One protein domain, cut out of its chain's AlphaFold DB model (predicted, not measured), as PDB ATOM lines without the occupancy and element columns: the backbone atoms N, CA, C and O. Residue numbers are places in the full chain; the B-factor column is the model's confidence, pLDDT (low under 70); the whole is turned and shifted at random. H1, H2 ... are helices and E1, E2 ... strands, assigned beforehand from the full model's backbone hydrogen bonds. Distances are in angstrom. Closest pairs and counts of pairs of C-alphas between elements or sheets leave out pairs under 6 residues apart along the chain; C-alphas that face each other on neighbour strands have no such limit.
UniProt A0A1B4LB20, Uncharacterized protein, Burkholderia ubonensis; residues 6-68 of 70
ATOM      1  N   ILE A   6     -19.461 -42.942 -11.214       92.44
ATOM      2  CA  ILE A   6     -18.178 -43.210 -11.866       92.44
ATOM      3  C   ILE A   6     -17.076 -42.893 -10.860       92.44
ATOM      4  O   ILE A   6     -17.040 -41.796 -10.303       92.44
ATOM      5  N   VAL A   7     -16.178 -43.845 -10.623       92.69
ATOM      6  CA  VAL A   7     -14.984 -43.632  -9.798       92.69
ATOM      7  C   VAL A   7     -13.775 -43.759 -10.703       92.69
ATOM      8  O   VAL A   7     -13.613 -44.800 -11.332       92.69
ATOM      9  N   VAL A   8     -12.950 -42.715 -10.758       93.75
ATOM     10  CA  VAL A   8     -11.681 -42.698 -11.494       93.75
ATOM     11  C   VAL A   8     -10.551 -42.536 -10.483       93.75
ATOM     12  O   VAL A   8     -10.599 -41.646  -9.637       93.75
ATOM     13  N   THR A   9      -9.548 -43.401 -10.567       93.56
ATOM     14  CA  THR A   9      -8.433 -43.487  -9.622       93.56
ATOM     15  C   THR A   9      -7.121 -43.431 -10.386       93.56
ATOM     16  O   THR A   9      -6.896 -44.243 -11.283       93.56
ATOM     17  N   LEU A  10      -6.232 -42.515 -10.005       91.12
ATOM     18  CA  LEU A  10      -4.864 -42.493 -10.516       91.12
ATOM     19  C   LEU A  10      -4.084 -43.700  -9.993       91.12
ATOM     20  O   LEU A  10      -4.114 -44.001  -8.799       91.12
ATOM     21  N   ILE A  11      -3.335 -44.355 -10.875       90.00
ATOM     22  CA  ILE A  11      -2.373 -45.383 -10.496       90.00
ATOM     23  C   ILE A  11      -0.994 -44.723 -10.439       90.00
ATOM     24  O   ILE A  11      -0.324 -44.551 -11.458       90.00
ATOM     25  N   SER A  12      -0.598 -44.331  -9.227       78.62
ATOM     26  CA  SER A  12       0.647 -43.600  -8.967       78.62
ATOM     27  C   SER A  12       1.860 -44.273  -9.614       78.62
ATOM     28  O   SER A  12       2.057 -45.483  -9.482       78.62
ATOM     29  N   GLY A  13       2.692 -43.468 -10.281       77.19
ATOM     30  CA  GLY A  13       3.959 -43.903 -10.878       77.19
ATOM     31  C   GLY A  13       3.832 -44.796 -12.116       77.19
ATOM     32  O   GLY A  13       4.828 -45.397 -12.511       77.19
ATOM     33  N   LYS A  14       2.636 -44.926 -12.710       79.81
ATOM     34  CA  LYS A  14       2.401 -45.805 -13.869       79.81
ATOM     35  C   LYS A  14       1.820 -45.126 -15.106       79.81
ATOM     36  O   LYS A  14       1.512 -45.850 -16.046       79.81
ATOM     37  N   GLY A  15       1.608 -43.808 -15.100       87.81
ATOM     38  CA  GLY A  15       1.055 -43.144 -16.287       87.81
ATOM     39  C   GLY A  15      -0.373 -43.574 -16.631       87.81
ATOM     40  O   GLY A  15      -0.812 -43.495 -17.776       87.81
ATOM     41  N   LYS A  16      -1.106 -44.107 -15.645       93.06
ATOM     42  CA  LYS A  16      -2.393 -44.780 -15.846       93.06
ATOM     43  C   LYS A  16      -3.438 -44.302 -14.857       93.06
ATOM     44  O   LYS A  16      -3.142 -44.003 -13.699       93.06
ATOM     45  N   ALA A  17      -4.684 -44.327 -15.300       94.62
ATOM     46  CA  ALA A  17      -5.851 -44.237 -14.442       94.62
ATOM     47  C   ALA A  17      -6.672 -45.524 -14.559       94.62
ATOM     48  O   ALA A  17      -6.674 -46.191 -15.588       94.62
ATOM     49  N   SER A  18      -7.390 -45.876 -13.501       94.50
ATOM     50  CA  SER A  18      -8.416 -46.915 -13.536       94.50
ATOM     51  C   SER A  18      -9.779 -46.296 -13.299       94.50
ATOM     52  O   SER A  18      -9.896 -45.327 -12.551       94.50
ATOM     53  N   PHE A  19     -10.820 -46.859 -13.900       95.19
ATOM     54  CA  PHE A  19     -12.186 -46.471 -13.590       95.19
ATOM     55  C   PHE A  19     -13.105 -47.672 -13.374       95.19
ATOM     56  O   PHE A  19     -12.911 -48.750 -13.941       95.19
ATOM     57  N   VAL A  20     -14.126 -47.457 -12.546       95.06
ATOM     58  CA  VAL A  20     -15.263 -48.365 -12.349       95.06
ATOM     59  C   VAL A  20     -16.570 -47.585 -12.427       95.06
ATOM     60  O   VAL A  20     -16.636 -46.411 -12.053       95.06
ATOM     61  N   VAL A  21     -17.627 -48.261 -12.866       93.00
ATOM     62  CA  VAL A  21     -18.993 -47.738 -12.888       93.00
ATOM     63  C   VAL A  21     -19.813 -48.505 -11.862       93.00
ATOM     64  O   VAL A  21     -19.950 -49.724 -11.950       93.00
ATOM     65  N   LYS A  22     -20.350 -47.792 -10.873       91.75
ATOM     66  CA  LYS A  22     -21.216 -48.341  -9.830       91.75
ATOM     67  C   LYS A  22     -22.663 -47.974 -10.129       91.75
ATOM     68  O   LYS A  22     -23.019 -46.798 -10.206       91.75
ATOM     69  N   HIS A  23     -23.499 -48.989 -10.267       87.44
ATOM     70  CA  HIS A  23     -24.931 -48.850 -10.481       87.44
ATOM     71  C   HIS A  23     -25.683 -48.809  -9.145       87.44
ATOM     72  O   HIS A  23     -25.278 -49.493  -8.203       87.44
ATOM     73  N   PRO A  24     -26.828 -48.107  -9.053       83.06
ATOM     74  CA  PRO A  24     -27.636 -48.037  -7.829       83.06
ATOM     75  C   PRO A  24     -28.060 -49.399  -7.278       83.06
ATOM     76  O   PRO A  24     -28.225 -49.558  -6.074       83.06
ATOM     77  N   LYS A  25     -28.231 -50.390  -8.159       82.56
ATOM     78  CA  LYS A  25     -28.647 -51.754  -7.807       82.56
ATOM     79  C   LYS A  25     -27.488 -52.637  -7.317       82.56
ATOM     80  O   LYS A  25     -27.651 -53.845  -7.217       82.56
ATOM     81  N   GLY A  26     -26.320 -52.051  -7.043       81.00
ATOM     82  CA  GLY A  26     -25.155 -52.743  -6.485       81.00
ATOM     83  C   GLY A  26     -24.216 -53.370  -7.517       81.00
ATOM     84  O   GLY A  26     -23.124 -53.792  -7.150       81.00
ATOM     85  N   ASN A  27     -24.581 -53.385  -8.803       87.69
ATOM     86  CA  ASN A  27     -23.682 -53.854  -9.857       87.69
ATOM     87  C   ASN A  27     -22.503 -52.888 -10.019       87.69
ATOM     88  O   ASN A  27     -22.691 -51.687 -10.212       87.69
ATOM     89  N   VAL A  28     -21.286 -53.421  -9.979       91.81
ATOM     90  CA  VAL A  28     -20.053 -52.667 -10.218       91.81
ATOM     91  C   VAL A  28     -19.366 -53.265 -11.435       91.81
ATOM     92  O   VAL A  28     -19.198 -54.481 -11.516       91.81
ATOM     93  N   SER A  29     -18.990 -52.427 -12.399       90.88
ATOM     94  CA  SER A  29     -18.221 -52.894 -13.550       90.88
ATOM     95  C   SER A  29     -16.842 -53.401 -13.108       90.88
ATOM     96  O   SER A  29     -16.284 -52.888 -12.134       90.88
ATOM     97  N   PRO A  30     -16.223 -54.329 -13.857       92.75
ATOM     98  CA  PRO A  30     -14.796 -54.580 -13.716       92.75
ATOM     99  C   PRO A  30     -14.007 -53.273 -13.851       92.75
ATOM    100  O   PRO A  30     -14.402 -52.389 -14.622       92.75
ATOM    101  N   ALA A  31     -12.897 -53.165 -13.121       93.31
ATOM    102  CA  ALA A  31     -11.975 -52.050 -13.285       93.31
ATOM    103  C   ALA A  31     -11.408 -52.052 -14.707       93.31
ATOM    104  O   ALA A  31     -11.009 -53.094 -15.235       93.31
ATOM    105  N   LYS A  32     -11.401 -50.879 -15.331       94.06
ATOM    106  CA  LYS A  32     -10.792 -50.652 -16.638       94.06
ATOM    107  C   LYS A  32      -9.647 -49.676 -16.468       94.06
ATOM    108  O   LYS A  32      -9.832 -48.626 -15.864       94.06
ATOM    109  N   GLU A  33      -8.481 -50.041 -16.978       94.56
ATOM    110  CA  GLU A  33      -7.320 -49.159 -17.006       94.56
ATOM    111  C   GLU A  33      -7.299 -48.370 -18.312       94.56
ATOM    112  O   GLU A  33      -7.660 -48.886 -19.370       94.56
ATOM    113  N   VAL A  34      -6.871 -47.119 -18.217       93.56
ATOM    114  CA  VAL A  34      -6.629 -46.224 -19.340       93.56
ATOM    115  C   VAL A  34      -5.274 -45.562 -19.153       93.56
ATOM    116  O   VAL A  34      -4.882 -45.217 -18.034       93.56
ATOM    117  N   GLU A  35      -4.554 -45.399 -20.252       94.50
ATOM    118  CA  GLU A  35      -3.303 -44.651 -20.269       94.50
ATOM    119  C   GLU A  35      -3.613 -43.153 -20.243       94.50
ATOM    120  O   GLU A  35      -4.576 -42.689 -20.859       94.50
ATOM    121  N   ILE A  36      -2.826 -42.415 -19.466       94.75
ATOM    122  CA  ILE A  36      -2.916 -40.957 -19.347       94.75
ATOM    123  C   ILE A  36      -1.583 -40.271 -19.658       94.75
ATOM    124  O   ILE A  36      -1.507 -39.049 -19.547       94.75
ATOM    125  N   ASP A  37      -0.553 -41.027 -20.048       93.00
ATOM    126  CA  ASP A  37       0.779 -40.498 -20.357       93.00
ATOM    127  C   ASP A  37       0.725 -39.391 -21.405       93.00
ATOM    128  O   ASP A  37       1.348 -38.354 -21.220       93.00
ATOM    129  N   HIS A  38      -0.123 -39.517 -22.427       93.31
ATOM    130  CA  HIS A  38      -0.286 -38.475 -23.443       93.31
ATOM    131  C   HIS A  38      -0.780 -37.137 -22.870       93.31
ATOM    132  O   HIS A  38      -0.445 -36.083 -23.405       93.31
ATOM    133  N   TYR A  39      -1.562 -37.146 -21.784       94.12
ATOM    134  CA  TYR A  39      -1.962 -35.919 -21.092       94.12
ATOM    135  C   TYR A  39      -0.813 -35.351 -20.259       94.12
ATOM    136  O   TYR A  39      -0.586 -34.141 -20.270       94.12
ATOM    137  N   LEU A  40      -0.078 -36.216 -19.557       92.19
ATOM    138  CA  LEU A  40       1.057 -35.810 -18.726       92.19
ATOM    139  C   LEU A  40       2.197 -35.234 -19.583       92.19
ATOM    140  O   LEU A  40       2.738 -34.179 -19.262       92.19
ATOM    141  N   GLU A  41       2.506 -35.871 -20.713       93.44
ATOM    142  CA  GLU A  41       3.482 -35.409 -21.708       93.44
ATOM    143  C   GLU A  41       3.066 -34.085 -22.360       93.44
ATOM    144  O   GLU A  41       3.915 -33.247 -22.664       93.44
ATOM    145  N   ALA A  42       1.759 -33.848 -22.510       94.19
ATOM    146  CA  ALA A  42       1.212 -32.563 -22.947       94.19
ATOM    147  C   ALA A  42       1.262 -31.469 -21.856       94.19
ATOM    148  O   ALA A  42       0.816 -30.345 -22.090       94.19
ATOM    149  N   GLY A  43       1.806 -31.775 -20.673       94.69
ATOM    150  CA  GLY A  43       1.999 -30.833 -19.573       94.69
ATOM    151  C   GLY A  43       0.800 -30.686 -18.636       94.69
ATOM    152  O   GLY A  43       0.790 -29.766 -17.815       94.69
ATOM    153  N   LEU A  44      -0.212 -31.556 -18.732       94.81
ATOM    154  CA  LEU A  44      -1.324 -31.547 -17.782       94.81
ATOM    155  C   LEU A  44      -0.877 -32.113 -16.432       94.81
ATOM    156  O   LEU A  44      -0.066 -33.036 -16.347       94.81
ATOM    157  N   SER A  45      -1.475 -31.594 -15.360       93.19
ATOM    158  CA  SER A  45      -1.347 -32.212 -14.042       93.19
ATOM    159  C   SER A  45      -2.089 -33.554 -13.997       93.19
ATOM    160  O   SER A  45      -3.055 -33.767 -14.731       93.19
ATOM    161  N   GLU A  46      -1.712 -34.448 -13.080       91.06
ATOM    162  CA  GLU A  46      -2.419 -35.725 -12.881       91.06
ATOM    163  C   GLU A  46      -3.915 -35.523 -12.592       91.06
ATOM    164  O   GLU A  46      -4.765 -36.279 -13.064       91.06
ATOM    165  N   ARG A  47      -4.254 -34.467 -11.841       91.44
ATOM    166  CA  ARG A  47      -5.642 -34.096 -11.543       91.44
ATOM    167  C   ARG A  47      -6.412 -33.731 -12.811       91.44
ATOM    168  O   ARG A  47      -7.564 -34.139 -12.957       91.44
ATOM    169  N   ASP A  48      -5.797 -32.964 -13.703       94.25
ATOM    170  CA  ASP A  48      -6.437 -32.544 -14.949       94.25
ATOM    171  C   ASP A  48      -6.553 -33.719 -15.922       94.25
ATOM    172  O   ASP A  48      -7.612 -33.919 -16.510       94.25
ATOM    173  N   ALA A  49      -5.532 -34.577 -15.994       93.38
ATOM    174  CA  ALA A  49      -5.585 -35.818 -16.758       93.38
ATOM    175  C   ALA A  49      -6.732 -36.737 -16.289       93.38
ATOM    176  O   ALA A  49      -7.496 -37.254 -17.107       93.38
ATOM    177  N   LEU A  50      -6.930 -36.889 -14.972       93.00
ATOM    178  CA  LEU A  50      -8.084 -37.614 -14.418       93.00
ATOM    179  C   LEU A  50      -9.422 -36.965 -14.790       93.00
ATOM    180  O   LEU A  50     -10.403 -37.669 -15.036       93.00
ATOM    181  N   SER A  51      -9.475 -35.632 -14.821       94.56
ATOM    182  CA  SER A  51     -10.665 -34.883 -15.233       94.56
ATOM    183  C   SER A  51     -11.022 -35.166 -16.694       94.56
ATOM    184  O   SER A  51     -12.189 -35.411 -17.002       94.56
ATOM    185  N   GLU A  52     -10.029 -35.224 -17.588       95.25
ATOM    186  CA  GLU A  52     -10.238 -35.601 -18.992       95.25
ATOM    187  C   GLU A  52     -10.741 -37.040 -19.135       95.25
ATOM    188  O   GLU A  52     -11.720 -37.290 -19.843       95.25
ATOM    189  N   VAL A  53     -10.161 -37.986 -18.388       94.12
ATOM    190  CA  VAL A  53     -10.666 -39.368 -18.341       94.12
ATOM    191  C   VAL A  53     -12.126 -39.405 -17.885       94.12
ATOM    192  O   VAL A  53     -12.955 -40.057 -18.522       94.12
ATOM    193  N   LEU A  54     -12.478 -38.681 -16.819       94.50
ATOM    194  CA  LEU A  54     -13.849 -38.635 -16.313       94.50
ATOM    195  C   LEU A  54     -14.831 -38.078 -17.355       94.50
ATOM    196  O   LEU A  54     -15.924 -38.626 -17.504       94.50
ATOM    197  N   LYS A  55     -14.455 -37.023 -18.091       94.94
ATOM    198  CA  LYS A  55     -15.284 -36.450 -19.167       94.94
ATOM    199  C   LYS A  55     -15.567 -37.474 -20.264       94.94
ATOM    200  O   LYS A  55     -16.720 -37.620 -20.670       94.94
ATOM    201  N   ILE A  56     -14.542 -38.208 -20.700       93.44
ATOM    202  CA  ILE A  56     -14.675 -39.249 -21.727       93.44
ATOM    203  C   ILE A  56     -15.605 -40.360 -21.237       93.44
ATOM    204  O   ILE A  56     -16.575 -40.698 -21.915       93.44
ATOM    205  N   VAL A  57     -15.355 -40.899 -20.038       92.75
ATOM    206  CA  VAL A  57     -16.163 -41.992 -19.472       92.75
ATOM    207  C   VAL A  57     -17.620 -41.562 -19.296       92.75
ATOM    208  O   VAL A  57     -18.528 -42.320 -19.636       92.75
ATOM    209  N   LYS A  58     -17.858 -40.330 -18.828       92.56
ATOM    210  CA  LYS A  58     -19.202 -39.756 -18.727       92.56
ATOM    211  C   LYS A  58     -19.902 -39.734 -20.088       92.56
ATOM    212  O   LYS A  58     -21.010 -40.253 -20.190       92.56
ATOM    213  N   GLY A  59     -19.256 -39.200 -21.127       92.19
ATOM    214  CA  GLY A  59     -19.848 -39.112 -22.465       92.19
ATOM    215  C   GLY A  59     -20.181 -40.481 -23.069       92.19
ATOM    216  O   GLY A  59     -21.237 -40.652 -23.679       92.19
ATOM    217  N   VAL A  60     -19.326 -41.486 -22.843       89.56
ATOM    218  CA  VAL A  60     -19.583 -42.873 -23.272       89.56
ATOM    219  C   VAL A  60     -20.815 -43.450 -22.574       89.56
ATOM    220  O   VAL A  60     -21.666 -44.043 -23.232       89.56
ATOM    221  N   ILE A  61     -20.941 -43.261 -21.258       88.94
ATOM    222  CA  ILE A  61     -22.087 -43.761 -20.483       88.94
ATOM    223  C   ILE A  61     -23.382 -43.057 -20.890       88.94
ATOM    224  O   ILE A  61     -24.399 -43.720 -21.075       88.94
ATOM    225  N   GLU A  62     -23.355 -41.735 -21.065       90.12
ATOM    226  CA  GLU A  62     -24.518 -40.967 -21.526       90.12
ATOM    227  C   GLU A  62     -24.971 -41.429 -22.919       90.12
ATOM    228  O   GLU A  62     -26.166 -41.622 -23.146       90.12
ATOM    229  N   SER A  63     -24.023 -41.700 -23.822       86.88
ATOM    230  CA  SER A  63     -24.313 -42.232 -25.160       86.88
ATOM    231  C   SER A  63     -24.895 -43.647 -25.108       86.88
ATOM    232  O   SER A  63     -25.871 -43.944 -25.796       86.88
ATOM    233  N   ALA A  64     -24.334 -44.524 -24.269       85.44
ATOM    234  CA  ALA A  64     -24.830 -45.888 -24.088       85.44
ATOM    235  C   ALA A  64     -26.247 -45.907 -23.494       85.44
ATOM    236  O   ALA A  64     -27.081 -46.705 -23.925       85.44
ATOM    237  N   HIS A  65     -26.533 -45.003 -22.553       85.06
ATOM    238  CA  HIS A  65     -27.867 -44.830 -21.989       85.06
ATOM    239  C   HIS A  65     -28.868 -44.350 -23.047       85.06
ATOM    240  O   HIS A  65     -29.941 -44.929 -23.195       85.06
ATOM    241  N   ALA A  66     -28.496 -43.345 -23.849       84.62
ATOM    242  CA  ALA A  66     -29.343 -42.842 -24.933       84.62
ATOM    243  C   ALA A  66     -29.639 -43.911 -26.004       84.62
ATOM    244  O   ALA A  66     -30.720 -43.919 -26.587       84.62
ATOM    245  N   ALA A  67     -28.702 -44.835 -26.233       85.38
ATOM    246  CA  ALA A  67     -28.859 -45.967 -27.144       85.38
ATOM    247  C   ALA A  67     -29.658 -47.150 -26.552       85.38
ATOM    248  O   ALA A  67     -29.878 -48.139 -27.250       85.38
ATOM    249  N   GLY A  68     -30.074 -47.090 -25.279       80.88
ATOM    250  CA  GLY A  68     -30.790 -48.176 -24.597       80.88
ATOM    251  C   GLY A  68     -29.917 -49.383 -24.234       80.88
ATOM    252  O   GLY A  68     -30.438 -50.460 -23.948       80.88
TER     253      GLY A  68
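This is residues 6 to 68 of the 70 residues of an uncharacterized protein of Burkholderia ubonensis (UniProt A0A1B4LB20). A long helix, H2, runs slantwise over one face of a small three-stranded sheet and leaves the other face bare, and residues 62 to 68 stick out past the sheet at its far end. The short helix H1 makes the turn at the opposite end, between the last strand and H2. The printed part has 63 residues, with three named strands and two named helices in the order E1, E2, E3, H1, H2; the sheet has the order E1 - E2 - E3 and is antiparallel throughout, and the class is mixed, helices and strands. The whole is elongated, 37 by 21 by 14 A, and only just compact, close to loose, with a radius of gyration of the C-alphas of 12.7 A.

E1, residues 6 to 11, and E2, residues 16 to 22, form an antiparallel hairpin at 157 degrees, with N 9 and O 18 within hydrogen-bond range at 2.8 A and N 7 and O 20 at 3.0 A. E2 forms a second hairpin with E3, residues 32 to 35, antiparallel at 150 degrees, with N 19 and O 32 at 2.8 A and N 17 and O 34 at 2.9 A. The three strands are a meander, each the antiparallel neighbour of the one before; E1 and E3 are its edge strands. H2, residues 46 to 66, is on this sheet at a height over the sheet of 8.3 A; H2 and the sheet E1 E2 E3 are two layers, a helix on one face of a sheet. It lies over E2, and only just over E1, on which 3 of its 21 C-alphas fall. On the local plane its line and that of E2 stand at 38 degrees, slantwise to the strands. Its closest C-alphas to E1 are those of Leu 54 and Val 8, 6.7 A apart, and to E2 those of Leu 50 and Ala 17, 7.0 A. H1, residues 37 to 41, is not on the sheet and is apart from E1. H1 and H2 only just touch, with 3 pairs of C-alphas within 8 A, and only at the corner by their link; H2 does so with residues 46 to 49 alone, and the closest C-alphas are those of Tyr 39 and Ala 49, 5.6 A apart. In H1 and H2 every O i to N i+4 pair is within hydrogen-bond range.

E1 begins at C-alpha 6, (-18.178, -43.210, -11.866), and is 16.0 A long. E2 is the longest strand, 20.1 A from C-alpha 16 to C-alpha 22, and E3 measures 10.3 A from C-alpha 32 to C-alpha 35. H1, from C-alpha 37 at (0.779, -40.498, -20.357), spans 5.9 A. H2 is 30.3 A long and ends at C-alpha 66, (-29.343, -42.842, -24.933).

The two C-alphas farthest apart are those of Lys 25 and Gly 43, 38.9 A. The printed part has no cut. The link from E2 to E3, 9 residues, is short; the other three links are tight. The mean pLDDT of the printed part is 90.8, and no printed residue is under 70.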